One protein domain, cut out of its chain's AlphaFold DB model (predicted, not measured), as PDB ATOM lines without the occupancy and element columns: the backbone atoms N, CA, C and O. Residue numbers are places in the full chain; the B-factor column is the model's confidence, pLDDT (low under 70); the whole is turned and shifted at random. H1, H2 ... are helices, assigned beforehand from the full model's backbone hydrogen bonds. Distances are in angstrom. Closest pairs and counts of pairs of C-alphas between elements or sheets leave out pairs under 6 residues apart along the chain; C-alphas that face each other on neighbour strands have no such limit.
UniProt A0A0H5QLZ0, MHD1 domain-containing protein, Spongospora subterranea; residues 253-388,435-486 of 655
ATOM      1  N   ILE A 253       3.830 -56.965 -24.003       75.31
ATOM      2  CA  ILE A 253       3.374 -56.416 -25.290       75.31
ATOM      3  C   ILE A 253       1.842 -56.428 -25.407       75.31
ATOM      4  O   ILE A 253       1.265 -55.439 -25.849       75.31
ATOM      5  N   SER A 254       1.176 -57.506 -24.977       77.50
ATOM      6  CA  SER A 254      -0.288 -57.621 -25.072       77.50
ATOM      7  C   SER A 254      -0.995 -56.563 -24.227       77.50
ATOM      8  O   SER A 254      -1.975 -55.966 -24.656       77.50
ATOM      9  N   ILE A 255      -0.470 -56.330 -23.028       74.94
ATOM     10  CA  ILE A 255      -1.006 -55.387 -22.049       74.94
ATOM     11  C   ILE A 255      -0.745 -53.945 -22.476       74.94
ATOM     12  O   ILE A 255      -1.651 -53.116 -22.444       74.94
ATOM     13  N   SER A 256       0.488 -53.643 -22.882       79.69
ATOM     14  CA  SER A 256       0.850 -52.317 -23.372       79.69
ATOM     15  C   SER A 256       0.017 -51.947 -24.599       79.69
ATOM     16  O   SER A 256      -0.398 -50.797 -24.711       79.69
ATOM     17  N   SER A 257      -0.291 -52.923 -25.464       80.19
ATOM     18  CA  SER A 257      -1.207 -52.743 -26.595       80.19
ATOM     19  C   SER A 257      -2.620 -52.406 -26.122       80.19
ATOM     20  O   SER A 257      -3.143 -51.369 -26.505       80.19
ATOM     21  N   GLU A 258      -3.221 -53.213 -25.239       83.25
ATOM     22  CA  GLU A 258      -4.581 -52.974 -24.728       83.25
ATOM     23  C   GLU A 258      -4.702 -51.627 -23.993       83.25
ATOM     24  O   GLU A 258      -5.648 -50.865 -24.207       83.25
ATOM     25  N   LEU A 259      -3.730 -51.298 -23.139       82.62
ATOM     26  CA  LEU A 259      -3.690 -50.020 -22.435       82.62
ATOM     27  C   LEU A 259      -3.527 -48.860 -23.420       82.62
ATOM     28  O   LEU A 259      -4.244 -47.868 -23.306       82.62
ATOM     29  N   GLY A 260      -2.621 -48.990 -24.389       83.44
ATOM     30  CA  GLY A 260      -2.454 -48.021 -25.461       83.44
ATOM     31  C   GLY A 260      -3.769 -47.785 -26.202       83.44
ATOM     32  O   GLY A 260      -4.229 -46.645 -26.293       83.44
ATOM     33  N   GLU A 261      -4.405 -48.843 -26.702       86.12
ATOM     34  CA  GLU A 261      -5.676 -48.754 -27.425       86.12
ATOM     35  C   GLU A 261      -6.753 -48.054 -26.587       86.12
ATOM     36  O   GLU A 261      -7.462 -47.178 -27.088       86.12
ATOM     37  N   ASN A 262      -6.844 -48.374 -25.293       85.62
ATOM     38  CA  ASN A 262      -7.767 -47.722 -24.365       85.62
ATOM     39  C   ASN A 262      -7.478 -46.223 -24.205       85.62
ATOM     40  O   ASN A 262      -8.417 -45.426 -24.234       85.62
ATOM     41  N   ILE A 263      -6.205 -45.822 -24.095       86.44
ATOM     42  CA  ILE A 263      -5.792 -44.409 -24.016       86.44
ATOM     43  C   ILE A 263      -6.262 -43.646 -25.246       86.44
ATOM     44  O   ILE A 263      -6.895 -42.594 -25.125       86.44
ATOM     45  N   VAL A 264      -5.967 -44.183 -26.429       89.19
ATOM     46  CA  VAL A 264      -6.308 -43.548 -27.702       89.19
ATOM     47  C   VAL A 264      -7.822 -43.454 -27.853       89.19
ATOM     48  O   VAL A 264      -8.351 -42.391 -28.175       89.19
ATOM     49  N   ASN A 265      -8.540 -44.539 -27.560       90.00
ATOM     50  CA  ASN A 265      -9.994 -44.584 -27.661       90.00
ATOM     51  C   ASN A 265     -10.684 -43.616 -26.694       90.00
ATOM     52  O   ASN A 265     -11.616 -42.926 -27.110       90.00
ATOM     53  N   GLN A 266     -10.236 -43.532 -25.439       89.19
ATOM     54  CA  GLN A 266     -10.779 -42.574 -24.472       89.19
ATOM     55  C   GLN A 266     -10.482 -41.135 -24.880       89.19
ATOM     56  O   GLN A 266     -11.375 -40.293 -24.822       89.19
ATOM     57  N   TRP A 267      -9.260 -40.851 -25.334       91.50
ATOM     58  CA  TRP A 267      -8.907 -39.522 -25.822       91.50
ATOM     59  C   TRP A 267      -9.795 -39.100 -26.999       91.50
ATOM     60  O   TRP A 267     -10.334 -37.992 -26.993       91.50
ATOM     61  N   PHE A 268     -10.033 -39.997 -27.963       92.88
ATOM     62  CA  PHE A 268     -10.968 -39.730 -29.055       92.88
ATOM     63  C   PHE A 268     -12.388 -39.481 -28.554       92.88
ATOM     64  O   PHE A 268     -12.994 -38.505 -28.975       92.88
ATOM     65  N   GLN A 269     -12.912 -40.299 -27.638       91.31
ATOM     66  CA  GLN A 269     -14.251 -40.088 -27.072       91.31
ATOM     67  C   GLN A 269     -14.366 -38.730 -26.354       91.31
ATOM     68  O   GLN A 269     -15.359 -38.012 -26.504       91.31
ATOM     69  N   GLU A 270     -13.341 -38.338 -25.594       90.31
ATOM     70  CA  GLU A 270     -13.268 -37.036 -24.921       90.31
ATOM     71  C   GLU A 270     -13.158 -35.866 -25.909       90.31
ATOM     72  O   GLU A 270     -13.667 -34.783 -25.614       90.31
ATOM     73  N   ALA A 271     -12.486 -36.049 -27.048       90.81
ATOM     74  CA  ALA A 271     -12.363 -35.034 -28.090       90.81
ATOM     75  C   ALA A 271     -13.653 -34.911 -28.919       90.81
ATOM     76  O   ALA A 271     -14.178 -33.810 -29.063       90.81
ATOM     77  N   GLU A 272     -14.203 -36.037 -29.385       92.31
ATOM     78  CA  GLU A 272     -15.450 -36.142 -30.157       92.31
ATOM     79  C   GLU A 272     -16.633 -35.536 -29.382       92.31
ATOM     80  O   GLU A 272     -17.391 -34.737 -29.926       92.31
ATOM     81  N   SER A 273     -16.752 -35.825 -28.081       91.00
ATOM     82  CA  SER A 273     -17.831 -35.282 -27.234       91.00
ATOM     83  C   SER A 273     -17.765 -33.768 -27.001       91.00
ATOM     84  O   SER A 273     -18.746 -33.179 -26.547       91.00
ATOM     85  N   LYS A 274     -16.633 -33.116 -27.296       90.00
ATOM     86  CA  LYS A 274     -16.440 -31.670 -27.096       90.00
ATOM     87  C   LYS A 274     -16.598 -30.850 -28.373       90.00
ATOM     88  O   LYS A 274     -16.645 -29.626 -28.252       90.00
ATOM     89  N   VAL A 275     -16.692 -31.485 -29.545       89.31
ATOM     90  CA  VAL A 275     -16.718 -30.820 -30.861       89.31
ATOM     91  C   VAL A 275     -17.791 -29.732 -30.912       89.31
ATOM     92  O   VAL A 275     -17.471 -28.554 -31.066       89.31
ATOM     93  N   GLU A 276     -19.056 -30.109 -30.713       88.38
ATOM     94  CA  GLU A 276     -20.198 -29.191 -30.819       88.38
ATOM     95  C   GLU A 276     -20.092 -28.040 -29.811       88.38
ATOM     96  O   GLU A 276     -20.134 -26.871 -30.186       88.38
ATOM     97  N   THR A 277     -19.846 -28.353 -28.534       91.38
ATOM     98  CA  THR A 277     -19.741 -27.340 -27.473       91.38
ATOM     99  C   THR A 277     -18.564 -26.383 -27.683       91.38
ATOM    100  O   THR A 277     -18.638 -25.219 -27.286       91.38
ATOM    101  N   GLN A 278     -17.450 -26.845 -28.257       91.38
ATOM    102  CA  GLN A 278     -16.329 -25.969 -28.593       91.38
ATOM    103  C   GLN A 278     -16.691 -25.044 -29.752       91.38
ATOM    104  O   GLN A 278     -16.498 -23.840 -29.621       91.38
ATOM    105  N   ILE A 279     -17.277 -25.567 -30.830       93.12
ATOM    106  CA  ILE A 279     -17.704 -24.767 -31.988       93.12
ATOM    107  C   ILE A 279     -18.708 -23.688 -31.574       93.12
ATOM    108  O   ILE A 279     -18.538 -22.523 -31.934       93.12
ATOM    109  N   GLU A 280     -19.712 -24.042 -30.771       90.00
ATOM    110  CA  GLU A 280     -20.687 -23.081 -30.250       90.00
ATOM    111  C   GLU A 280     -20.005 -21.957 -29.469       90.00
ATOM    112  O   GLU A 280     -20.291 -20.783 -29.698       90.00
ATOM    113  N   LYS A 281     -19.058 -22.287 -28.583       91.94
ATOM    114  CA  LYS A 281     -18.304 -21.284 -27.816       91.94
ATOM    115  C   LYS A 281     -17.480 -20.369 -28.713       91.94
ATOM    116  O   LYS A 281     -17.491 -19.162 -28.487       91.94
ATOM    117  N   LEU A 282     -16.792 -20.922 -29.713       92.69
ATOM    118  CA  LEU A 282     -15.984 -20.149 -30.660       92.69
ATOM    119  C   LEU A 282     -16.832 -19.109 -31.398       92.69
ATOM    120  O   LEU A 282     -16.429 -17.959 -31.523       92.69
ATOM    121  N   LEU A 283     -18.023 -19.504 -31.849       91.19
ATOM    122  CA  LEU A 283     -18.914 -18.637 -32.620       91.19
ATOM    123  C   LEU A 283     -19.706 -17.651 -31.753       91.19
ATOM    124  O   LEU A 283     -20.038 -16.565 -32.220       91.19
ATOM    125  N   LEU A 284     -20.009 -18.005 -30.501       90.06
ATOM    126  CA  LEU A 284     -20.664 -17.109 -29.541       90.06
ATOM    127  C   LEU A 284     -19.741 -15.990 -29.048       90.06
ATOM    128  O   LEU A 284     -20.228 -14.911 -28.717       90.06
ATOM    129  N   LEU A 285     -18.437 -16.255 -28.958       91.62
ATOM    130  CA  LEU A 285     -17.436 -15.277 -28.522       91.62
ATOM    131  C   LEU A 285     -16.939 -14.379 -29.660       91.62
ATOM    132  O   LEU A 285     -16.262 -13.387 -29.394       91.62
ATOM    133  N   ASP A 286     -17.255 -14.720 -30.908       93.06
ATOM    134  CA  ASP A 286     -16.830 -13.945 -32.063       93.06
ATOM    135  C   ASP A 286     -17.655 -12.665 -32.228       93.06
ATOM    136  O   ASP A 286     -18.888 -12.675 -32.243       93.06
ATOM    137  N   ASN A 287     -16.947 -11.555 -32.418       90.50
ATOM    138  CA  ASN A 287     -17.537 -10.253 -32.706       90.50
ATOM    139  C   ASN A 287     -17.753 -10.020 -34.208       90.50
ATOM    140  O   ASN A 287     -18.253  -8.961 -34.585       90.50
ATOM    141  N   TRP A 288     -17.370 -10.977 -35.064       93.06
ATOM    142  CA  TRP A 288     -17.472 -10.879 -36.525       93.06
ATOM    143  C   TRP A 288     -16.772  -9.638 -37.084       93.06
ATOM    144  O   TRP A 288     -17.208  -9.027 -38.060       93.06
ATOM    145  N   SER A 289     -15.663  -9.274 -36.447       91.62
ATOM    146  CA  SER A 289     -14.781  -8.184 -36.838       91.62
ATOM    147  C   SER A 289     -13.407  -8.739 -37.205       91.62
ATOM    148  O   SER A 289     -12.994  -9.742 -36.613       91.62
ATOM    149  N   PRO A 290     -12.665  -8.086 -38.112       91.81
ATOM    150  CA  PRO A 290     -11.340  -8.561 -38.468       91.81
ATOM    151  C   PRO A 290     -10.396  -8.555 -37.257       91.81
ATOM    152  O   PRO A 290     -10.438  -7.643 -36.432       91.81
ATOM    153  N   VAL A 291      -9.533  -9.573 -37.151       91.56
ATOM    154  CA  VAL A 291      -8.569  -9.709 -36.033       91.56
ATOM    155  C   VAL A 291      -7.564  -8.553 -36.000       91.56
ATOM    156  O   VAL A 291      -7.099  -8.147 -34.938       91.56
ATOM    157  N   SER A 292      -7.207  -8.027 -37.170       88.62
ATOM    158  CA  SER A 292      -6.310  -6.882 -37.329       88.62
ATOM    159  C   SER A 292      -6.621  -6.151 -38.633       88.62
ATOM    160  O   SER A 292      -7.291  -6.706 -39.498       88.62
ATOM    161  N   ASN A 293      -6.090  -4.938 -38.808       84.75
ATOM    162  CA  ASN A 293      -6.269  -4.163 -40.044       84.75
ATOM    163  C   ASN A 293      -5.700  -4.863 -41.290       84.75
ATOM    164  O   ASN A 293      -6.117  -4.562 -42.404       84.75
ATOM    165  N   ASP A 294      -4.763  -5.793 -41.099       84.31
ATOM    166  CA  ASP A 294      -4.125  -6.544 -42.179       84.31
ATOM    167  C   ASP A 294      -4.817  -7.889 -42.447       84.31
ATOM    168  O   ASP A 294      -4.413  -8.626 -43.343       84.31
ATOM    169  N   CYS A 295      -5.846  -8.249 -41.675       86.81
ATOM    170  CA  CYS A 295      -6.567  -9.513 -41.798       86.81
ATOM    171  C   CYS A 295      -8.027  -9.250 -42.149       86.81
ATOM    172  O   CYS A 295      -8.640  -8.339 -41.614       86.81
ATOM    173  N   SER A 296      -8.599 -10.086 -43.008       89.50
ATOM    174  CA  SER A 296     -10.000  -9.980 -43.443       89.50
ATOM    175  C   SER A 296     -10.930 -11.016 -42.800       89.50
ATOM    176  O   SER A 296     -12.101 -11.104 -43.160       89.50
ATOM    177  N   TYR A 297     -10.405 -11.802 -41.858       93.19
ATOM    178  CA  TYR A 297     -11.096 -12.850 -41.106       93.19
ATOM    179  C   TYR A 297     -11.136 -12.505 -39.610       93.19
ATOM    180  O   TYR A 297     -10.311 -11.719 -39.127       93.19
ATOM    181  N   SER A 298     -12.083 -13.093 -38.880       95.12
ATOM    182  CA  SER A 298     -12.299 -12.865 -37.447       95.12
ATOM    183  C   SER A 298     -11.576 -13.889 -36.563       95.12
ATOM    184  O   SER A 298     -10.867 -14.779 -37.043       95.12
ATOM    185  N   SER A 299     -11.711 -13.748 -35.241       95.44
ATOM    186  CA  SER A 299     -11.003 -14.594 -34.275       95.44
ATOM    187  C   SER A 299     -11.476 -16.046 -34.295       95.44
ATOM    188  O   SER A 299     -10.662 -16.937 -34.078       95.44
ATOM    189  N   SER A 300     -12.741 -16.323 -34.633       96.50
ATOM    190  CA  SER A 300     -13.296 -17.681 -34.538       96.50
ATOM    191  C   SER A 300     -12.556 -18.705 -35.399       96.50
ATOM    192  O   SER A 300     -12.372 -19.844 -34.973       96.50
ATOM    193  N   VAL A 301     -12.107 -18.321 -36.603       96.25
ATOM    194  CA  VAL A 301     -11.340 -19.225 -37.475       96.25
ATOM    195  C   VAL A 301      -9.913 -19.416 -36.961       96.25
ATOM    196  O   VAL A 301      -9.368 -20.512 -37.068       96.25
ATOM    197  N   VAL A 302      -9.313 -18.387 -36.360       95.62
ATOM    198  CA  VAL A 302      -7.978 -18.485 -35.749       95.62
ATOM    199  C   VAL A 302      -8.017 -19.425 -34.551       95.62
ATOM    200  O   VAL A 302      -7.180 -20.320 -34.440       95.62
ATOM    201  N   ASP A 303      -9.016 -19.262 -33.691       95.75
ATOM    202  CA  ASP A 303      -9.196 -20.069 -32.489       95.75
ATOM    203  C   ASP A 303      -9.528 -21.528 -32.837       95.75
ATOM    204  O   ASP A 303      -8.969 -22.445 -32.230       95.75
ATOM    205  N   LEU A 304     -10.357 -21.760 -33.867       96.38
ATOM    206  CA  LEU A 304     -10.625 -23.100 -34.398       96.38
ATOM    207  C   LEU A 304      -9.327 -23.798 -34.807       96.38
ATOM    208  O   LEU A 304      -9.039 -24.893 -34.329       96.38
ATOM    209  N   PHE A 305      -8.534 -23.185 -35.688       96.31
ATOM    210  CA  PHE A 305      -7.319 -23.831 -36.181       96.31
ATOM    211  C   PHE A 305      -6.233 -23.929 -35.112       96.31
ATOM    212  O   PHE A 305      -5.510 -24.920 -35.092       96.31
ATOM    213  N   SER A 306      -6.174 -22.996 -34.162       94.88
ATOM    214  CA  SER A 306      -5.308 -23.121 -32.984       94.88
ATOM    215  C   SER A 306      -5.675 -24.352 -32.148       94.88
ATOM    216  O   SER A 306      -4.791 -25.108 -31.744       94.88
ATOM    217  N   ALA A 307      -6.972 -24.611 -31.945       93.81
ATOM    218  CA  ALA A 307      -7.442 -25.817 -31.265       93.81
ATOM    219  C   ALA A 307      -7.128 -27.097 -32.061       93.81
ATOM    220  O   ALA A 307      -6.688 -28.085 -31.475       93.81
ATOM    221  N   LEU A 308      -7.292 -27.083 -33.389       95.19
ATOM    222  CA  LEU A 308      -6.965 -28.228 -34.251       95.19
ATOM    223  C   LEU A 308      -5.458 -28.525 -34.288       95.19
ATOM    224  O   LEU A 308      -5.064 -29.693 -34.262       95.19
ATOM    225  N   HIS A 309      -4.609 -27.494 -34.294       93.06
ATOM    226  CA  HIS A 309      -3.161 -27.657 -34.167       93.06
ATOM    227  C   HIS A 309      -2.788 -28.245 -32.806       93.06
ATOM    228  O   HIS A 309      -2.082 -29.246 -32.764       93.06
ATOM    229  N   ALA A 310      -3.358 -27.736 -31.709       91.75
ATOM    230  CA  ALA A 310      -3.141 -28.313 -30.383       91.75
ATOM    231  C   ALA A 310      -3.598 -29.784 -30.298       91.75
ATOM    232  O   ALA A 310      -2.916 -30.610 -29.693       91.75
ATOM    233  N   LEU A 311      -4.721 -30.146 -30.932       92.38
ATOM    234  CA  LEU A 311      -5.168 -31.540 -31.032       92.38
ATOM    235  C   LEU A 311      -4.183 -32.407 -31.828       92.38
ATOM    236  O   LEU A 311      -3.932 -33.547 -31.442       92.38
ATOM    237  N   THR A 312      -3.612 -31.864 -32.903       91.56
ATOM    238  CA  THR A 312      -2.587 -32.535 -33.716       91.56
ATOM    239  C   THR A 312      -1.300 -32.748 -32.930       91.56
ATOM    240  O   THR A 312      -0.737 -33.841 -32.974       91.56
ATOM    241  N   ASP A 313      -0.864 -31.754 -32.159       89.88
ATOM    242  CA  ASP A 313       0.319 -31.851 -31.302       89.88
ATOM    243  C   ASP A 313       0.128 -32.916 -30.221       89.88
ATOM    244  O   ASP A 313       1.010 -33.750 -30.001       89.88
ATOM    245  N   VAL A 314      -1.051 -32.943 -29.585       89.44
ATOM    246  CA  VAL A 314      -1.397 -33.988 -28.616       89.44
ATOM    247  C   VAL A 314      -1.359 -35.351 -29.291       89.44
ATOM    248  O   VAL A 314      -0.630 -36.212 -28.810       89.44
ATOM    249  N   PHE A 315      -2.061 -35.537 -30.413       89.38
ATOM    250  CA  PHE A 315      -2.101 -36.801 -31.158       89.38
ATOM    251  C   PHE A 315      -0.703 -37.283 -31.573       89.38
ATOM    252  O   PHE A 315      -0.383 -38.458 -31.408       89.38
ATOM    253  N   THR A 316       0.163 -36.369 -32.015       87.62
ATOM    254  CA  THR A 316       1.573 -36.651 -32.333       87.62
ATOM    255  C   THR A 316       2.351 -37.093 -31.095       87.62
ATOM    256  O   THR A 316       3.151 -38.025 -31.158       87.62
ATOM    257  N   GLY A 317       2.097 -36.466 -29.946       85.88
ATOM    258  CA  GLY A 317       2.644 -36.899 -28.663       85.88
ATOM    259  C   GLY A 317       2.192 -38.310 -28.281       85.88
ATOM    260  O   GLY A 317       3.011 -39.099 -27.813       85.88
ATOM    261  N   ILE A 318       0.920 -38.656 -28.522       85.75
ATOM    262  CA  ILE A 318       0.402 -40.018 -28.310       85.75
ATOM    263  C   ILE A 318       1.124 -41.006 -29.230       85.75
ATOM    264  O   ILE A 318       1.621 -42.019 -28.742       85.75
ATOM    265  N   HIS A 319       1.228 -40.688 -30.523       86.62
ATOM    266  CA  HIS A 319       1.919 -41.511 -31.515       86.62
ATOM    267  C   HIS A 319       3.364 -41.800 -31.100       86.62
ATOM    268  O   HIS A 319       3.764 -42.955 -31.021       86.62
ATOM    269  N   ARG A 320       4.118 -40.759 -30.723       84.62
ATOM    270  CA  ARG A 320       5.506 -40.907 -30.275       84.62
ATOM    271  C   ARG A 320       5.620 -41.828 -29.060       84.62
ATOM    272  O   ARG A 320       6.508 -42.669 -29.017       84.62
ATOM    273  N   ASN A 321       4.716 -41.698 -28.089       80.69
ATOM    274  CA  ASN A 321       4.718 -42.567 -26.909       80.69
ATOM    275  C   ASN A 321       4.396 -44.033 -27.269       80.69
ATOM    276  O   ASN A 321       4.902 -44.944 -26.618       80.69
ATOM    277  N   PHE A 322       3.571 -44.271 -28.293       82.38
ATOM    278  CA  PHE A 322       3.310 -45.608 -28.836       82.38
ATOM    279  C   PHE A 322       4.530 -46.197 -29.548       82.38
ATOM    280  O   PHE A 322       4.875 -47.356 -29.310       82.38
ATOM    281  N   ASP A 323       5.205 -45.392 -30.364       82.81
ATOM    282  CA  ASP A 323       6.423 -45.794 -31.068       82.81
ATOM    283  C   ASP A 323       7.554 -46.114 -30.084       82.81
ATOM    284  O   ASP A 323       8.195 -47.160 -30.188       82.81
ATOM    285  N   GLU A 324       7.760 -45.264 -29.072       80.38
ATOM    286  CA  GLU A 324       8.730 -45.489 -27.991       80.38
ATOM    287  C   GLU A 324       8.405 -46.758 -27.186       80.38
ATOM    288  O   GLU A 324       9.305 -47.488 -26.766       80.38
ATOM    289  N   ALA A 325       7.119 -47.076 -27.026       74.44
ATOM    290  CA  ALA A 325       6.658 -48.326 -26.429       74.44
ATOM    291  C   ALA A 325       6.855 -49.554 -27.342       74.44
ATOM    292  O   ALA A 325       6.764 -50.701 -26.882       74.44
ATOM    293  N   GLY A 326       7.161 -49.359 -28.627       78.44
ATOM    294  CA  GLY A 326       7.237 -50.415 -29.635       78.44
ATOM    295  C   GLY A 326       5.881 -51.071 -29.905       78.44
ATOM    296  O   GLY A 326       5.830 -52.282 -30.133       78.44
ATOM    297  N   LEU A 327       4.795 -50.302 -29.805       79.19
ATOM    298  CA  LEU A 327       3.437 -50.745 -30.104       79.19
ATOM    299  C   LEU A 327       3.131 -50.500 -31.580       79.19
ATOM    300  O   LEU A 327       3.272 -49.385 -32.071       79.19
ATOM    301  N   SER A 328       2.698 -51.540 -32.291       79.94
ATOM    302  CA  SER A 328       2.262 -51.426 -33.682       79.94
ATOM    303  C   SER A 328       0.764 -51.120 -33.779       79.94
ATOM    304  O   SER A 328       0.012 -51.282 -32.821       79.94
ATOM    305  N   GLY A 329       0.313 -50.676 -34.955       80.25
ATOM    306  CA  GLY A 329      -1.114 -50.485 -35.237       80.25
ATOM    307  C   GLY A 329      -1.674 -49.107 -34.885       80.25
ATOM    308  O   GLY A 329      -2.866 -48.885 -35.107       80.25
ATOM    309  N   PHE A 330      -0.840 -48.162 -34.425       84.06
ATOM    310  CA  PHE A 330      -1.265 -46.768 -34.237       84.06
ATOM    311  C   PHE A 330      -1.749 -46.131 -35.552       84.06
ATOM    312  O   PHE A 330      -2.638 -45.281 -35.553       84.06
ATOM    313  N   GLU A 331      -1.227 -46.617 -36.681       82.94
ATOM    314  CA  GLU A 331      -1.601 -46.192 -38.030       82.94
ATOM    315  C   GLU A 331      -3.120 -46.264 -38.280       82.94
ATOM    316  O   GLU A 331      -3.703 -45.386 -38.920       82.94
ATOM    317  N   ASN A 332      -3.801 -47.242 -37.670       84.19
ATOM    318  CA  ASN A 332      -5.250 -47.417 -37.790       84.19
ATOM    319  C   ASN A 332      -6.047 -46.205 -37.263       84.19
ATOM    320  O   ASN A 332      -7.187 -45.977 -37.684       84.19
ATOM    321  N   TYR A 333      -5.458 -45.395 -36.376       88.88
ATOM    322  CA  TYR A 333      -6.099 -44.226 -35.777       88.88
ATOM    323  C   TYR A 333      -5.998 -42.950 -36.615       88.88
ATOM    324  O   TYR A 333      -6.763 -42.018 -36.360       88.88
ATOM    325  N   TYR A 334      -5.141 -42.889 -37.643       88.06
ATOM    326  CA  TYR A 334      -5.053 -41.705 -38.510       88.06
ATOM    327  C   TYR A 334      -6.360 -41.425 -39.247       88.06
ATOM    328  O   TYR A 334      -6.763 -40.269 -39.382       88.06
ATOM    329  N   SER A 335      -7.063 -42.475 -39.678       86.88
ATOM    330  CA  SER A 335      -8.377 -42.344 -40.313       86.88
ATOM    331  C   SER A 335      -9.401 -41.697 -39.368       86.88
ATOM    332  O   SER A 335     -10.094 -40.750 -39.750       86.88
ATOM    333  N   ARG A 336      -9.437 -42.135 -38.101       90.75
ATOM    334  CA  ARG A 336     -10.307 -41.575 -37.057       90.75
ATOM    335  C   ARG A 336      -9.908 -40.150 -36.685       90.75
ATOM    336  O   ARG A 336     -10.784 -39.302 -36.551       90.75
ATOM    337  N   PHE A 337      -8.611 -39.860 -36.592       92.12
ATOM    338  CA  PHE A 337      -8.105 -38.505 -36.372       92.12
ATOM    339  C   PHE A 337      -8.521 -37.550 -37.488       92.12
ATOM    340  O   PHE A 337      -9.036 -36.464 -37.238       92.12
ATOM    341  N   SER A 338      -8.396 -37.994 -38.732       90.94
ATOM    342  CA  SER A 338      -8.775 -37.198 -39.899       90.94
ATOM    343  C   SER A 338     -10.272 -36.936 -39.950       90.94
ATOM    344  O   SER A 338     -10.700 -35.833 -40.301       90.94
ATOM    345  N   LYS A 339     -11.070 -37.930 -39.544       91.75
ATOM    346  CA  LYS A 339     -12.508 -37.774 -39.361       91.75
ATOM    347  C   LYS A 339     -12.829 -36.766 -38.256       91.75
ATOM    348  O   LYS A 339     -13.613 -35.866 -38.510       91.75
ATOM    349  N   LEU A 340     -12.178 -36.841 -37.095       93.88
ATOM    350  CA  LEU A 340     -12.367 -35.881 -36.001       93.88
ATOM    351  C   LEU A 340     -12.113 -34.436 -36.461       93.88
ATOM    352  O   LEU A 340     -12.958 -33.568 -36.263       93.88
ATOM    353  N   ILE A 341     -10.982 -34.179 -37.126       94.50
ATOM    354  CA  ILE A 341     -10.664 -32.856 -37.693       94.50
ATOM    355  C   ILE A 341     -11.721 -32.428 -38.723       94.50
ATOM    356  O   ILE A 341     -12.160 -31.277 -38.733       94.50
ATOM    357  N   THR A 342     -12.156 -33.358 -39.578       94.50
ATOM    358  CA  THR A 342     -13.215 -33.112 -40.567       94.50
ATOM    359  C   THR A 342     -14.531 -32.730 -39.895       94.50
ATOM    360  O   THR A 342     -15.174 -31.780 -40.338       94.50
ATOM    361  N   ASP A 343     -14.913 -33.415 -38.819       94.75
ATOM    362  CA  ASP A 343     -16.145 -33.164 -38.071       94.75
ATOM    363  C   ASP A 343     -16.100 -31.796 -37.372       94.75
ATOM    364  O   ASP A 343     -17.077 -31.049 -37.433       94.75
ATOM    365  N   PHE A 344     -14.946 -31.395 -36.820       95.50
ATOM    366  CA  PHE A 344     -14.738 -30.039 -36.295       95.50
ATOM    367  C   PHE A 344     -14.961 -28.957 -37.356       95.50
ATOM    368  O   PHE A 344     -15.674 -27.980 -37.126       95.50
ATOM    369  N   ILE A 345     -14.353 -29.123 -38.531       96.56
ATOM    370  CA  ILE A 345     -14.443 -28.139 -39.615       96.56
ATOM    371  C   ILE A 345     -15.861 -28.089 -40.182       96.56
ATOM    372  O   ILE A 345     -16.393 -26.997 -40.381       96.56
ATOM    373  N   LYS A 346     -16.486 -29.249 -40.415       95.81
ATOM    374  CA  LYS A 346     -17.872 -29.346 -40.886       95.81
ATOM    375  C   LYS A 346     -18.830 -28.677 -39.913       95.81
ATOM    376  O   LYS A 346     -19.567 -27.787 -40.321       95.81
ATOM    377  N   GLY A 347     -18.761 -29.031 -38.629       95.62
ATOM    378  CA  GLY A 347     -19.609 -28.423 -37.609       95.62
ATOM    379  C   GLY A 347     -19.428 -26.904 -37.542       95.62
ATOM    380  O   GLY A 347     -20.411 -26.171 -37.438       95.62
ATOM    381  N   TYR A 348     -18.194 -26.409 -37.685       97.19
ATOM    382  CA  TYR A 348     -17.914 -24.976 -37.734       97.19
ATOM    383  C   TYR A 348     -18.589 -24.288 -38.926       97.19
ATOM    384  O   TYR A 348     -19.341 -23.328 -38.734       97.19
ATOM    385  N   VAL A 349     -18.378 -24.778 -40.153       96.38
ATOM    386  CA  VAL A 349     -18.950 -24.139 -41.351       96.38
ATOM    387  C   VAL A 349     -20.469 -24.296 -41.438       96.38
ATOM    388  O   VAL A 349     -21.154 -23.352 -41.831       96.38
ATOM    389  N   ASP A 350     -21.019 -25.428 -40.998       94.31
ATOM    390  CA  ASP A 350     -22.466 -25.650 -40.946       94.31
ATOM    391  C   ASP A 350     -23.132 -24.712 -39.930       94.31
ATOM    392  O   ASP A 350     -24.210 -24.167 -40.192       94.31
ATOM    393  N   THR A 351     -22.477 -24.439 -38.798       93.12
ATOM    394  CA  THR A 351     -22.982 -23.479 -37.805       93.12
ATOM    395  C   THR A 351     -22.895 -22.039 -38.321       93.12
ATOM    396  O   THR A 351     -23.828 -21.254 -38.122       93.12
ATOM    397  N   ILE A 352     -21.837 -21.681 -39.063       93.38
ATOM    398  CA  ILE A 352     -21.755 -20.388 -39.764       93.38
ATOM    399  C   ILE A 352     -22.928 -20.226 -40.729       93.38
ATOM    400  O   ILE A 352     -23.608 -19.198 -40.698       93.38
ATOM    401  N   VAL A 353     -23.182 -21.220 -41.579       92.19
ATOM    402  CA  VAL A 353     -24.241 -21.149 -42.590       92.19
ATOM    403  C   VAL A 353     -25.616 -21.106 -41.932       92.19
ATOM    404  O   VAL A 353     -26.397 -20.196 -42.209       92.19
ATOM    405  N   SER A 354     -25.913 -22.034 -41.023       88.94
ATOM    406  CA  SER A 354     -27.227 -22.131 -40.371       88.94
ATOM    407  C   SER A 354     -27.590 -20.885 -39.561       88.94
ATOM    408  O   SER A 354     -28.745 -20.473 -39.577       88.94
ATOM    409  N   SER A 355     -26.615 -20.227 -38.926       87.25
ATOM    410  CA  SER A 355     -26.835 -18.952 -38.225       87.25
ATOM    411  C   SER A 355     -26.901 -17.726 -39.149       87.25
ATOM    412  O   SER A 355     -27.276 -16.641 -38.699       87.25
ATOM    413  N   SER A 356     -26.553 -17.883 -40.431       86.81
ATOM    414  CA  SER A 356     -26.681 -16.844 -41.467       86.81
ATOM    415  C   SER A 356     -28.000 -16.938 -42.230       86.81
ATOM    416  O   SER A 356     -28.491 -15.928 -42.739       86.81
ATOM    417  N   VAL A 357     -28.583 -18.135 -42.321       81.62
ATOM    418  CA  VAL A 357     -29.888 -18.349 -42.948       81.62
ATOM    419  C   VAL A 357     -30.987 -17.893 -41.977       81.62
ATOM    420  O   VAL A 357     -30.997 -18.306 -40.816       81.62
ATOM    421  N   PRO A 358     -31.925 -17.037 -42.408       72.62
ATOM    422  CA  PRO A 358     -33.000 -16.592 -41.539       72.62
ATOM    423  C   PRO A 358     -33.919 -17.761 -41.160       72.62
ATOM    424  O   PRO A 358     -34.317 -18.572 -41.996       72.62
ATOM    425  N   SER A 359     -34.267 -17.849 -39.876       65.12
ATOM    426  CA  SER A 359     -35.098 -18.941 -39.359       65.12
ATOM    427  C   SER A 359     -36.505 -18.921 -39.978       65.12
ATOM    428  O   SER A 359     -37.036 -17.836 -40.230       65.12
ATOM    429  N   PRO A 360     -37.193 -20.072 -40.138       59.19
ATOM    430  CA  PRO A 360     -38.556 -20.119 -40.682       59.19
ATOM    431  C   PRO A 360     -39.552 -19.191 -39.974       59.19
ATOM    432  O   PRO A 360     -40.499 -18.705 -40.589       59.19
ATOM    433  N   GLN A 361     -39.343 -18.925 -38.682       55.16
ATOM    434  CA  GLN A 361     -40.137 -17.968 -37.920       55.16
ATOM    435  C   GLN A 361     -39.845 -16.517 -38.332       55.16
ATOM    436  O   GLN A 361     -40.785 -15.785 -38.631       55.16
ATOM    437  N   GLN A 362     -38.570 -16.131 -38.452       59.34
ATOM    438  CA  GLN A 362     -38.178 -14.826 -38.999       59.34
ATOM    439  C   GLN A 362     -38.689 -14.645 -40.431       59.34
ATOM    440  O   GLN A 362     -39.104 -13.543 -40.795       59.34
ATOM    441  N   LEU A 363     -38.720 -15.724 -41.226       58.69
ATOM    442  CA  LEU A 363     -39.289 -15.668 -42.568       58.69
ATOM    443  C   LEU A 363     -40.784 -15.351 -42.533       58.69
ATOM    444  O   LEU A 363     -41.245 -14.500 -43.287       58.69
ATOM    445  N   ARG A 364     -41.540 -16.004 -41.640       53.44
ATOM    446  CA  ARG A 364     -42.982 -15.771 -41.460       53.44
ATOM    447  C   ARG A 364     -43.283 -14.374 -40.932       53.44
ATOM    448  O   ARG A 364     -44.233 -13.761 -41.398       53.44
ATOM    449  N   GLU A 365     -42.486 -13.863 -40.001       57.03
ATOM    450  CA  GLU A 365     -42.647 -12.512 -39.451       57.03
ATOM    451  C   GLU A 365     -42.346 -11.437 -40.506       57.03
ATOM    452  O   GLU A 365     -43.152 -10.524 -40.701       57.03
ATOM    453  N   LYS A 366     -41.249 -11.580 -41.267       59.34
ATOM    454  CA  LYS A 366     -40.941 -10.692 -42.402       59.34
ATOM    455  C   LYS A 366     -41.985 -10.805 -43.519       59.34
ATOM    456  O   LYS A 366     -42.376  -9.781 -44.077       59.34
ATOM    457  N   ALA A 367     -42.463 -12.009 -43.834       54.28
ATOM    458  CA  ALA A 367     -43.518 -12.220 -44.825       54.28
ATOM    459  C   ALA A 367     -44.849 -11.598 -44.379       54.28
ATOM    460  O   ALA A 367     -45.469 -10.894 -45.169       54.28
ATOM    461  N   ALA A 368     -45.241 -11.757 -43.113       48.62
ATOM    462  CA  ALA A 368     -46.447 -11.149 -42.552       48.62
ATOM    463  C   ALA A 368     -46.380  -9.613 -42.563       48.62
ATOM    464  O   ALA A 368     -47.366  -8.960 -42.898       48.62
ATOM    465  N   LEU A 369     -45.216  -9.023 -42.265       49.59
ATOM    466  CA  LEU A 369     -44.988  -7.578 -42.381       49.59
ATOM    467  C   LEU A 369     -45.067  -7.095 -43.838       49.59
ATOM    468  O   LEU A 369     -45.696  -6.072 -44.108       49.59
ATOM    469  N   ARG A 370     -44.482  -7.843 -44.784       53.31
ATOM    470  CA  ARG A 370     -44.560  -7.535 -46.223       53.31
ATOM    471  C   ARG A 370     -45.971  -7.724 -46.786       53.31
ATOM    472  O   ARG A 370     -46.372  -6.943 -47.639       53.31
ATOM    473  N   GLU A 371     -46.745  -8.699 -46.311       46.41
ATOM    474  CA  GLU A 371     -48.164  -8.873 -46.662       46.41
ATOM    475  C   GLU A 371     -49.043  -7.748 -46.099       46.41
ATOM    476  O   GLU A 371     -49.958  -7.293 -46.782       46.41
ATOM    477  N   LEU A 372     -48.740  -7.252 -44.894       40.31
ATOM    478  CA  LEU A 372     -49.400  -6.081 -44.303       40.31
ATOM    479  C   LEU A 372     -49.073  -4.775 -45.045       40.31
ATOM    480  O   LEU A 372     -49.918  -3.885 -45.111       40.31
ATOM    481  N   GLN A 373     -47.865  -4.651 -45.601       42.97
ATOM    482  CA  GLN A 373     -47.448  -3.490 -46.398       42.97
ATOM    483  C   GLN A 373     -47.941  -3.565 -47.855       42.97
ATOM    484  O   GLN A 373     -48.334  -2.549 -48.428       42.97
ATOM    485  N   ASN A 374     -47.992  -4.760 -48.449       47.56
ATOM    486  CA  ASN A 374     -48.477  -4.989 -49.807       47.56
ATOM    487  C   ASN A 374     -49.987  -5.269 -49.811       47.56
ATOM    488  O   ASN A 374     -50.444  -6.394 -50.025       47.56
ATOM    489  N   ASN A 375     -50.777  -4.203 -49.659       45.50
ATOM    490  CA  ASN A 375     -52.244  -4.198 -49.769       45.50
ATOM    491  C   ASN A 375     -52.812  -4.807 -51.082       45.50
ATOM    492  O   ASN A 375     -54.022  -4.984 -51.209       45.50
ATOM    493  N   SER A 376     -51.977  -5.193 -52.051       42.78
ATOM    494  CA  SER A 376     -52.361  -5.917 -53.267       42.78
ATOM    495  C   SER A 376     -52.687  -7.399 -53.030       42.78
ATOM    496  O   SER A 376     -53.630  -7.907 -53.643       42.78
ATOM    497  N   HIS A 377     -51.997  -8.100 -52.117       42.53
ATOM    498  CA  HIS A 377     -52.304  -9.510 -51.831       42.53
ATOM    499  C   HIS A 377     -53.658  -9.634 -51.129       42.53
ATOM    500  O   HIS A 377     -54.467 -10.478 -51.501       42.53
ATOM    501  N   HIS A 378     -53.983  -8.710 -50.219       46.78
ATOM    502  CA  HIS A 378     -55.314  -8.643 -49.623       46.78
ATOM    503  C   HIS A 378     -56.387  -8.296 -50.666       46.78
ATOM    504  O   HIS A 378     -57.495  -8.791 -50.546       46.78
ATOM    505  N   LEU A 379     -56.103  -7.529 -51.727       45.94
ATOM    506  CA  LEU A 379     -57.068  -7.266 -52.809       45.94
ATOM    507  C   LEU A 379     -57.287  -8.476 -53.732       45.94
ATOM    508  O   LEU A 379     -58.423  -8.712 -54.144       45.94
ATOM    509  N   ILE A 380     -56.244  -9.260 -54.019       47.25
ATOM    510  CA  ILE A 380     -56.323 -10.498 -54.814       47.25
ATOM    511  C   ILE A 380     -56.964 -11.621 -53.989       47.25
ATOM    512  O   ILE A 380     -57.926 -12.237 -54.443       47.25
ATOM    513  N   VAL A 381     -56.528 -11.831 -52.745       47.78
ATOM    514  CA  VAL A 381     -57.128 -12.790 -51.808       47.78
ATOM    515  C   VAL A 381     -58.560 -12.396 -51.490       47.78
ATOM    516  O   VAL A 381     -59.414 -13.264 -51.564       47.78
ATOM    517  N   HIS A 382     -58.890 -11.128 -51.227       45.09
ATOM    518  CA  HIS A 382     -60.273 -10.675 -51.004       45.09
ATOM    519  C   HIS A 382     -61.132 -10.748 -52.276       45.09
ATOM    520  O   HIS A 382     -62.330 -11.015 -52.178       45.09
ATOM    521  N   ALA A 383     -60.554 -10.580 -53.472       46.88
ATOM    522  CA  ALA A 383     -61.245 -10.851 -54.737       46.88
ATOM    523  C   ALA A 383     -61.510 -12.352 -54.949       46.88
ATOM    524  O   ALA A 383     -62.567 -12.711 -55.461       46.88
ATOM    525  N   LEU A 384     -60.601 -13.227 -54.507       45.53
ATOM    526  CA  LEU A 384     -60.731 -14.685 -54.610       45.53
ATOM    527  C   LEU A 384     -61.586 -15.298 -53.476       45.53
ATOM    528  O   LEU A 384     -62.322 -16.254 -53.709       45.53
ATOM    529  N   THR A 385     -61.563 -14.735 -52.263       46.34
ATOM    530  CA  THR A 385     -62.300 -15.230 -51.078       46.34
ATOM    531  C   THR A 385     -63.712 -14.664 -50.943       46.34
ATOM    532  O   THR A 385     -64.545 -15.304 -50.296       46.34
ATOM    533  N   LYS A 386     -64.063 -13.553 -51.613       45.69
ATOM    534  CA  LYS A 386     -65.446 -13.025 -51.615       45.69
ATOM    535  C   LYS A 386     -66.491 -13.959 -52.243       45.69
ATOM    536  O   LYS A 386     -67.680 -13.742 -52.019       45.69
ATOM    537  N   LYS A 387     -66.087 -15.034 -52.933       47.94
ATOM    538  CA  LYS A 387     -66.997 -16.112 -53.370       47.94
ATOM    539  C   LYS A 387     -67.323 -17.152 -52.283       47.94
ATOM    540  O   LYS A 387     -68.187 -17.993 -52.510       47.94
ATOM    541  N   ILE A 388     -66.702 -17.108 -51.096       48.91
ATOM    542  CA  ILE A 388     -66.901 -18.130 -50.045       48.91
ATOM    543  C   ILE A 388     -67.622 -17.604 -48.786       48.91
ATOM    544  O   ILE A 388     -68.234 -18.382 -48.051       48.91
ATOM    545  N   THR A 435     -25.933  -8.524 -41.197       91.31
ATOM    546  CA  THR A 435     -25.448  -7.384 -41.982       91.31
ATOM    547  C   THR A 435     -24.556  -7.869 -43.122       91.31
ATOM    548  O   THR A 435     -23.976  -8.954 -43.042       91.31
ATOM    549  N   LEU A 436     -24.421  -7.059 -44.174       91.81
ATOM    550  CA  LEU A 436     -23.544  -7.365 -45.304       91.81
ATOM    551  C   LEU A 436     -22.096  -7.612 -44.845       91.81
ATOM    552  O   LEU A 436     -21.506  -8.629 -45.202       91.81
ATOM    553  N   ASN A 437     -21.574  -6.755 -43.963       92.25
ATOM    554  CA  ASN A 437     -20.220  -6.879 -43.418       92.25
ATOM    555  C   ASN A 437     -20.033  -8.182 -42.625       92.25
ATOM    556  O   ASN A 437     -19.006  -8.843 -42.760       92.25
ATOM    557  N   GLU A 438     -21.030  -8.590 -41.831       94.19
ATOM    558  CA  GLU A 438     -20.976  -9.861 -41.097       94.19
ATOM    559  C   GLU A 438     -20.971 -11.067 -42.053       94.19
ATOM    560  O   GLU A 438     -20.227 -12.021 -41.830       94.19
ATOM    561  N   LEU A 439     -21.756 -11.037 -43.136       94.94
ATOM    562  CA  LEU A 439     -21.749 -12.102 -44.149       94.94
ATOM    563  C   LEU A 439     -20.404 -12.187 -44.883       94.94
ATOM    564  O   LEU A 439     -19.896 -13.288 -45.092       94.94
ATOM    565  N   ILE A 440     -19.801 -11.045 -45.222       94.44
ATOM    566  CA  ILE A 440     -18.466 -10.996 -45.832       94.44
ATOM    567  C   ILE A 440     -17.415 -11.553 -44.866       94.44
ATOM    568  O   ILE A 440     -16.593 -12.376 -45.265       94.44
ATOM    569  N   MET A 441     -17.482 -11.198 -43.579       94.75
ATOM    570  CA  MET A 441     -16.585 -11.749 -42.558       94.75
ATOM    571  C   MET A 441     -16.710 -13.273 -42.451       94.75
ATOM    572  O   MET A 441     -15.712 -13.990 -42.411       94.75
ATOM    573  N   ARG A 442     -17.942 -13.791 -42.466       95.81
ATOM    574  CA  ARG A 442     -18.223 -15.235 -42.461       95.81
ATOM    575  C   ARG A 442     -17.657 -15.933 -43.699       95.81
ATOM    576  O   ARG A 442     -17.066 -17.003 -43.562       95.81
ATOM    577  N   LEU A 443     -17.781 -15.323 -44.879       95.75
ATOM    578  CA  LEU A 443     -17.172 -15.831 -46.111       95.75
ATOM    579  C   LEU A 443     -15.641 -15.859 -46.004       95.75
ATOM    580  O   LEU A 443     -15.021 -16.882 -46.300       95.75
ATOM    581  N   ASN A 444     -15.026 -14.776 -45.529       94.88
ATOM    582  CA  ASN A 444     -13.578 -14.701 -45.343       94.88
ATOM    583  C   ASN A 444     -13.077 -15.720 -44.310       94.88
ATOM    584  O   ASN A 444     -12.023 -16.320 -44.515       94.88
ATOM    585  N   ASN A 445     -13.850 -16.010 -43.261       95.75
ATOM    586  CA  ASN A 445     -13.556 -17.104 -42.334       95.75
ATOM    587  C   ASN A 445     -13.573 -18.472 -43.022       95.75
ATOM    588  O   ASN A 445     -12.677 -19.281 -42.784       95.75
ATOM    589  N   CYS A 446     -14.556 -18.749 -43.882       95.56
ATOM    590  CA  CYS A 446     -14.585 -19.989 -44.659       95.56
ATOM    591  C   CYS A 446     -13.373 -20.085 -45.603       95.56
ATOM    592  O   CYS A 446     -12.708 -21.118 -45.642       95.56
ATOM    593  N   ARG A 447     -13.002 -18.998 -46.290       93.69
ATOM    594  CA  ARG A 447     -11.808 -18.951 -47.158       93.69
ATOM    595  C   ARG A 447     -10.514 -19.162 -46.371       93.69
ATOM    596  O   ARG A 447      -9.657 -19.949 -46.773       93.69
ATOM    597  N   GLN A 448     -10.396 -18.533 -45.203       94.56
ATOM    598  CA  GLN A 448      -9.271 -18.755 -44.297       94.56
ATOM    599  C   GLN A 448      -9.218 -20.209 -43.819       94.56
ATOM    600  O   GLN A 448      -8.129 -20.773 -43.723       94.56
ATOM    601  N   ALA A 449     -10.369 -20.848 -43.594       95.25
ATOM    602  CA  ALA A 449     -10.417 -22.258 -43.236       95.25
ATOM    603  C   ALA A 449      -9.864 -23.169 -44.343       95.25
ATOM    604  O   ALA A 449      -9.151 -24.116 -44.026       95.25
ATOM    605  N   VAL A 450     -10.094 -22.866 -45.630       93.06
ATOM    606  CA  VAL A 450      -9.462 -23.606 -46.745       93.06
ATOM    607  C   VAL A 450      -7.938 -23.516 -46.661       93.06
ATOM    608  O   VAL A 450      -7.242 -24.531 -46.733       93.06
ATOM    609  N   LYS A 451      -7.409 -22.301 -46.473       92.25
ATOM    610  CA  LYS A 451      -5.964 -22.054 -46.395       92.25
ATOM    611  C   LYS A 451      -5.324 -22.787 -45.216       92.25
ATOM    612  O   LYS A 451      -4.311 -23.462 -45.392       92.25
ATOM    613  N   GLN A 452      -5.922 -22.681 -44.032       94.38
ATOM    614  CA  GLN A 452      -5.411 -23.321 -42.820       94.38
ATOM    615  C   GLN A 452      -5.548 -24.847 -42.869       94.38
ATOM    616  O   GLN A 452      -4.641 -25.554 -42.436       94.38
ATOM    617  N   LEU A 453      -6.609 -25.376 -43.487       93.62
ATOM    618  CA  LEU A 453      -6.747 -26.812 -43.732       93.62
ATOM    619  C   LEU A 453      -5.622 -27.345 -44.627       93.62
ATOM    620  O   LEU A 453      -5.120 -28.438 -44.386       93.62
ATOM    621  N   GLY A 454      -5.174 -26.565 -45.617       90.88
ATOM    622  CA  GLY A 454      -4.006 -26.909 -46.432       90.88
ATOM    623  C   GLY A 454      -2.715 -27.044 -45.614       90.88
ATOM    624  O   GLY A 454      -1.951 -27.986 -45.829       90.88
ATOM    625  N   LEU A 455      -2.494 -26.149 -44.644       90.88
ATOM    626  CA  LEU A 455      -1.344 -26.210 -43.732       90.88
ATOM    627  C   LEU A 455      -1.447 -27.405 -42.779       90.88
ATOM    628  O   LEU A 455      -0.499 -28.179 -42.655       90.88
ATOM    629  N   LEU A 456      -2.619 -27.604 -42.175       91.06
ATOM    630  CA  LEU A 456      -2.893 -28.732 -41.289       91.06
ATOM    631  C   LEU A 456      -2.706 -30.072 -42.014       91.06
ATOM    632  O   LEU A 456      -2.099 -30.992 -41.475       91.06
ATOM    633  N   LYS A 457      -3.145 -30.162 -43.275       89.75
ATOM    634  CA  LYS A 457      -2.937 -31.329 -44.139       89.75
ATOM    635  C   LYS A 457      -1.463 -31.652 -44.332       89.75
ATOM    636  O   LYS A 457      -1.094 -32.819 -44.255       89.75
ATOM    637  N   ALA A 458      -0.617 -30.644 -44.546       86.62
ATOM    638  CA  ALA A 458       0.825 -30.852 -44.649       86.62
ATOM    639  C   ALA A 458       1.420 -31.391 -43.335       86.62
ATOM    640  O   ALA A 458       2.217 -32.328 -43.374       86.62
ATOM    641  N   SER A 459       0.988 -30.860 -42.185       85.75
ATOM    642  CA  SER A 459       1.413 -31.343 -40.864       85.75
ATOM    643  C   SER A 459       1.001 -32.794 -40.620       85.75
ATOM    644  O   SER A 459       1.847 -33.606 -40.258       85.75
ATOM    645  N   VAL A 460      -0.258 -33.161 -40.874       84.44
ATOM    646  CA  VAL A 460      -0.738 -34.533 -40.637       84.44
ATOM    647  C   VAL A 460      -0.108 -35.530 -41.615       84.44
ATOM    648  O   VAL A 460       0.319 -36.600 -41.195       84.44
ATOM    649  N   ASN A 461       0.046 -35.170 -42.894       82.88
ATOM    650  CA  ASN A 461       0.690 -36.041 -43.887       82.88
ATOM    651  C   ASN A 461       2.146 -36.380 -43.533       82.88
ATOM    652  O   ASN A 461       2.640 -37.431 -43.932       82.88
ATOM    653  N   SER A 462       2.839 -35.501 -42.800       81.19
ATOM    654  CA  SER A 462       4.202 -35.776 -42.337       81.19
ATOM    655  C   SER A 462       4.278 -36.888 -41.280       81.19
ATOM    656  O   SER A 462       5.359 -37.427 -41.059       81.19
ATOM    657  N   LEU A 463       3.147 -37.245 -40.661       74.81
ATOM    658  CA  LEU A 463       3.065 -38.216 -39.570       74.81
ATOM    659  C   LEU A 463       2.715 -39.631 -40.048       74.81
ATOM    660  O   LEU A 463       3.282 -40.593 -39.542       74.81
ATOM    661  N   SER A 464       1.786 -39.773 -40.998       67.19
ATOM    662  CA  SER A 464       1.156 -41.066 -41.305       67.19
ATOM    663  C   SER A 464       1.737 -41.837 -42.483       67.19
ATOM    664  O   SER A 464       1.448 -43.022 -42.604       67.19
ATOM    665  N   GLY A 465       2.484 -41.206 -43.396       62.97
ATOM    666  CA  GLY A 465       2.902 -41.826 -44.667       62.97
ATOM    667  C   GLY A 465       1.742 -42.130 -45.642       62.97
ATOM    668  O   GLY A 465       1.894 -41.964 -46.851       62.97
ATOM    669  N   GLU A 466       0.564 -42.492 -45.132       62.81
ATOM    670  CA  GLU A 466      -0.728 -42.456 -45.815       62.81
ATOM    671  C   GLU A 466      -1.274 -41.027 -45.846       62.81
ATOM    672  O   GLU A 466      -1.097 -40.270 -44.897       62.81
ATOM    673  N   VAL A 467      -1.947 -40.643 -46.933       57.72
ATOM    674  CA  VAL A 467      -2.533 -39.303 -47.089       57.72
ATOM    675  C   VAL A 467      -3.968 -39.329 -46.565       57.72
ATOM    676  O   VAL A 467      -4.867 -39.752 -47.302       57.72
ATOM    677  N   PRO A 468      -4.247 -38.869 -45.334       62.03
ATOM    678  CA  PRO A 468      -5.616 -38.608 -44.948       62.03
ATOM    679  C   PRO A 468      -6.247 -37.581 -45.883       62.03
ATOM    680  O   PRO A 468      -5.706 -36.505 -46.161       62.03
ATOM    681  N   THR A 469      -7.418 -37.924 -46.407       74.50
ATOM    682  CA  THR A 469      -8.139 -37.042 -47.316       74.50
ATOM    683  C   THR A 469      -9.083 -36.154 -46.519       74.50
ATOM    684  O   THR A 469     -10.203 -36.527 -46.192       74.50
ATOM    685  N   PHE A 470      -8.678 -34.905 -46.291       89.94
ATOM    686  CA  PHE A 470      -9.586 -33.840 -45.838       89.94
ATOM    687  C   PHE A 470     -10.572 -33.384 -46.934       89.94
ATOM    688  O   PHE A 470     -11.108 -32.281 -46.876       89.94
ATOM    689  N   ALA A 471     -10.822 -34.217 -47.949       90.00
ATOM    690  CA  ALA A 471     -11.645 -33.883 -49.107       90.00
ATOM    691  C   ALA A 471     -13.085 -33.538 -48.706       90.00
ATOM    692  O   ALA A 471     -13.683 -32.624 -49.270       90.00
ATOM    693  N   GLU A 472     -13.630 -34.228 -47.704       92.19
ATOM    694  CA  GLU A 472     -14.965 -33.927 -47.190       92.19
ATOM    695  C   GLU A 472     -15.029 -32.575 -46.468       92.19
ATOM    696  O   GLU A 472     -16.020 -31.861 -46.608       92.19
ATOM    697  N   ALA A 473     -13.982 -32.210 -45.721       94.69
ATOM    698  CA  ALA A 473     -13.874 -30.900 -45.085       94.69
ATOM    699  C   ALA A 473     -13.729 -29.794 -46.142       94.69
ATOM    700  O   ALA A 473     -14.454 -28.804 -46.099       94.69
ATOM    701  N   GLU A 474     -12.869 -29.992 -47.149       94.50
ATOM    702  CA  GLU A 474     -12.727 -29.072 -48.285       94.50
ATOM    703  C   GLU A 474     -14.063 -28.874 -49.024       94.50
ATOM    704  O   GLU A 474     -14.447 -27.745 -49.329       94.50
ATOM    705  N   ALA A 475     -14.797 -29.958 -49.296       94.44
ATOM    706  CA  ALA A 475     -16.101 -29.895 -49.951       94.44
ATOM    707  C   ALA A 475     -17.144 -29.157 -49.098       94.44
ATOM    708  O   ALA A 475     -17.913 -28.357 -49.635       94.44
ATOM    709  N   ALA A 476     -17.156 -29.386 -47.781       96.19
ATOM    710  CA  ALA A 476     -18.043 -28.684 -46.857       96.19
ATOM    711  C   ALA A 476     -17.744 -27.180 -46.810       96.19
ATOM    712  O   ALA A 476     -18.668 -26.375 -46.922       96.19
ATOM    713  N   ILE A 477     -16.464 -26.791 -46.740       96.19
ATOM    714  CA  ILE A 477     -16.065 -25.380 -46.765       96.19
ATOM    715  C   ILE A 477     -16.475 -24.721 -48.089       96.19
ATOM    716  O   ILE A 477     -17.106 -23.669 -48.064       96.19
ATOM    717  N   ARG A 478     -16.196 -25.345 -49.244       94.44
ATOM    718  CA  ARG A 478     -16.593 -24.798 -50.560       94.44
ATOM    719  C   ARG A 478     -18.107 -24.621 -50.673       94.44
ATOM    720  O   ARG A 478     -18.579 -23.598 -51.164       94.44
ATOM    721  N   LYS A 479     -18.880 -25.593 -50.181       95.56
ATOM    722  CA  LYS A 479     -20.345 -25.500 -50.129       95.56
ATOM    723  C   LYS A 479     -20.808 -24.344 -49.233       95.56
ATOM    724  O   LYS A 479     -21.766 -23.651 -49.583       95.56
ATOM    725  N   ALA A 480     -20.143 -24.130 -48.099       95.88
ATOM    726  CA  ALA A 480     -20.431 -23.013 -47.209       95.88
ATOM    727  C   ALA A 480     -20.122 -21.662 -47.872       95.88
ATOM    728  O   ALA A 480     -20.993 -20.794 -47.843       95.88
ATOM    729  N   CYS A 481     -18.971 -21.516 -48.544       95.12
ATOM    730  CA  CYS A 481     -18.634 -20.318 -49.325       95.12
ATOM    731  C   CYS A 481     -19.740 -19.982 -50.330       95.12
ATOM    732  O   CYS A 481     -20.355 -18.927 -50.209       95.12
ATOM    733  N   GLY A 482     -20.103 -20.920 -51.213       93.88
ATOM    734  CA  GLY A 482     -21.158 -20.689 -52.210       93.88
ATOM    735  C   GLY A 482     -22.525 -20.364 -51.594       93.88
ATOM    736  O   GLY A 482     -23.301 -19.576 -52.133       93.88
ATOM    737  N   THR A 483     -22.831 -20.918 -50.417       94.19
ATOM    738  CA  THR A 483     -24.069 -20.573 -49.704       94.19
ATOM    739  C   THR A 483     -24.033 -19.141 -49.168       94.19
ATOM    740  O   THR A 483     -25.034 -18.435 -49.269       94.19
ATOM    741  N   ILE A 484     -22.904 -18.699 -48.611       95.12
ATOM    742  CA  ILE A 484     -22.740 -17.337 -48.085       95.12
ATOM    743  C   ILE A 484     -22.686 -16.317 -49.228       95.12
ATOM    744  O   ILE A 484     -23.330 -15.279 -49.126       95.12
ATOM    745  N   GLU A 485     -22.012 -16.624 -50.337       94.75
ATOM    746  CA  GLU A 485     -21.993 -15.800 -51.557       94.75
ATOM    747  C   GLU A 485     -23.414 -15.546 -52.080       94.75
ATOM    748  O   GLU A 485     -23.789 -14.402 -52.356       94.75
ATOM    749  N   ARG A 486     -24.251 -16.591 -52.120       93.50
ATOM    750  CA  ARG A 486     -25.678 -16.455 -52.439       93.50
ATOM    751  C   ARG A 486     -26.405 -15.541 -51.451       93.50
ATOM    752  O   ARG A 486     -27.134 -14.650 -51.881       93.50
TER     753      ARG A 486
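What this domain is: This is residues 253 to 388 and 435 to 486 of the 655 residues of the protein "MHD1 domain-containing protein" of Spongospora subterranea (UniProt A0A0H5QLZ0). An elongated bundle of helices, H1, H2, H3, H4, H7 and H8, runs nearly aligned with H4 in its middle, and a thin arm with H5 and H6 sticks out from one end, where residues 359 to 365 and 367 to 388 stand free. H1 and H2 follow one another along one side, and the H7 and H8 hairpin packs on H4 from another. The printed part has 188 residues with eight named helices, H1 to H8 in chain order, and no named strand; the class is all helix. The whole is loose, with a radius of gyration of the C-alphas of 23.4 A, and spans 85 by 46 by 27 A; the body without the stretches that stand free spans 64 by 27 by 26 A.

How they stand to each other: The longest helix, H7, residues 436 to 464, and H8, residues 471 to 486, form a helical hairpin; they touch, closest at the C-alphas of Leu 443 and Cys 481, 5.7 A, at a shallow tilt of 10 degrees, opposite ways. H4, residues 332 to 356, is the hub, touching four helices. H4 touches H8, closest at the C-alphas of Thr 342 and Ala 473, 5.1 A, the same way at a shallow tilt of 7 degrees. H4 touches H7, closest at the C-alphas of Ile 352 and Arg 442, 6.8 A, opposite ways. H3, residues 299 to 324, touches H7, closest at the C-alphas of Val 301 and Asn 445, 5.7 A, the same way. H2, residues 275 to 284, forms a helical hairpin with H3, which touches it with residues 300 to 304 alone, closest at the C-alphas of Leu 282 and Ser 300, 5.3 A. H2 touches H4, whose residues 343 to 352 alone take part, closest at the C-alphas of Ile 279 and Tyr 348, 5.8 A. H1, residues 253 to 272, only just touches H4, with 3 pairs of C-alphas within 8 A, the closest those of Glu 272 and Leu 340, 6.6 A. H5, residues 360 to 373, and H6, residues 375 to 385, are close but not clearly touching and about perpendicular, at 88 degrees. Every O i to N i+4 pair is within hydrogen-bond range in H1, H2, H3, H5, H6 and H8; in H4 it is 20 of 21, in H7 23 of 25.

Where its parts are: H7 is 42.0 A long, H4 37.5 A, H3 37.2 A, H1 28.1 A and H8 22.6 A. H1 begins at C-alpha 253 (3.374, -56.416, -25.290), and H8 ends at C-alpha 486 (-25.678, -16.455, -52.439).

The domain as a whole: The C-alphas of Ile 253 and Lys 387 are farthest apart, 85.8 A. Residues 389 to 434 are not printed, with 43.6 A between C-alphas 388 and 435. The link from H2 to H3 is long. Residues 359 to 388 and 464 to 468 have pLDDT under 70.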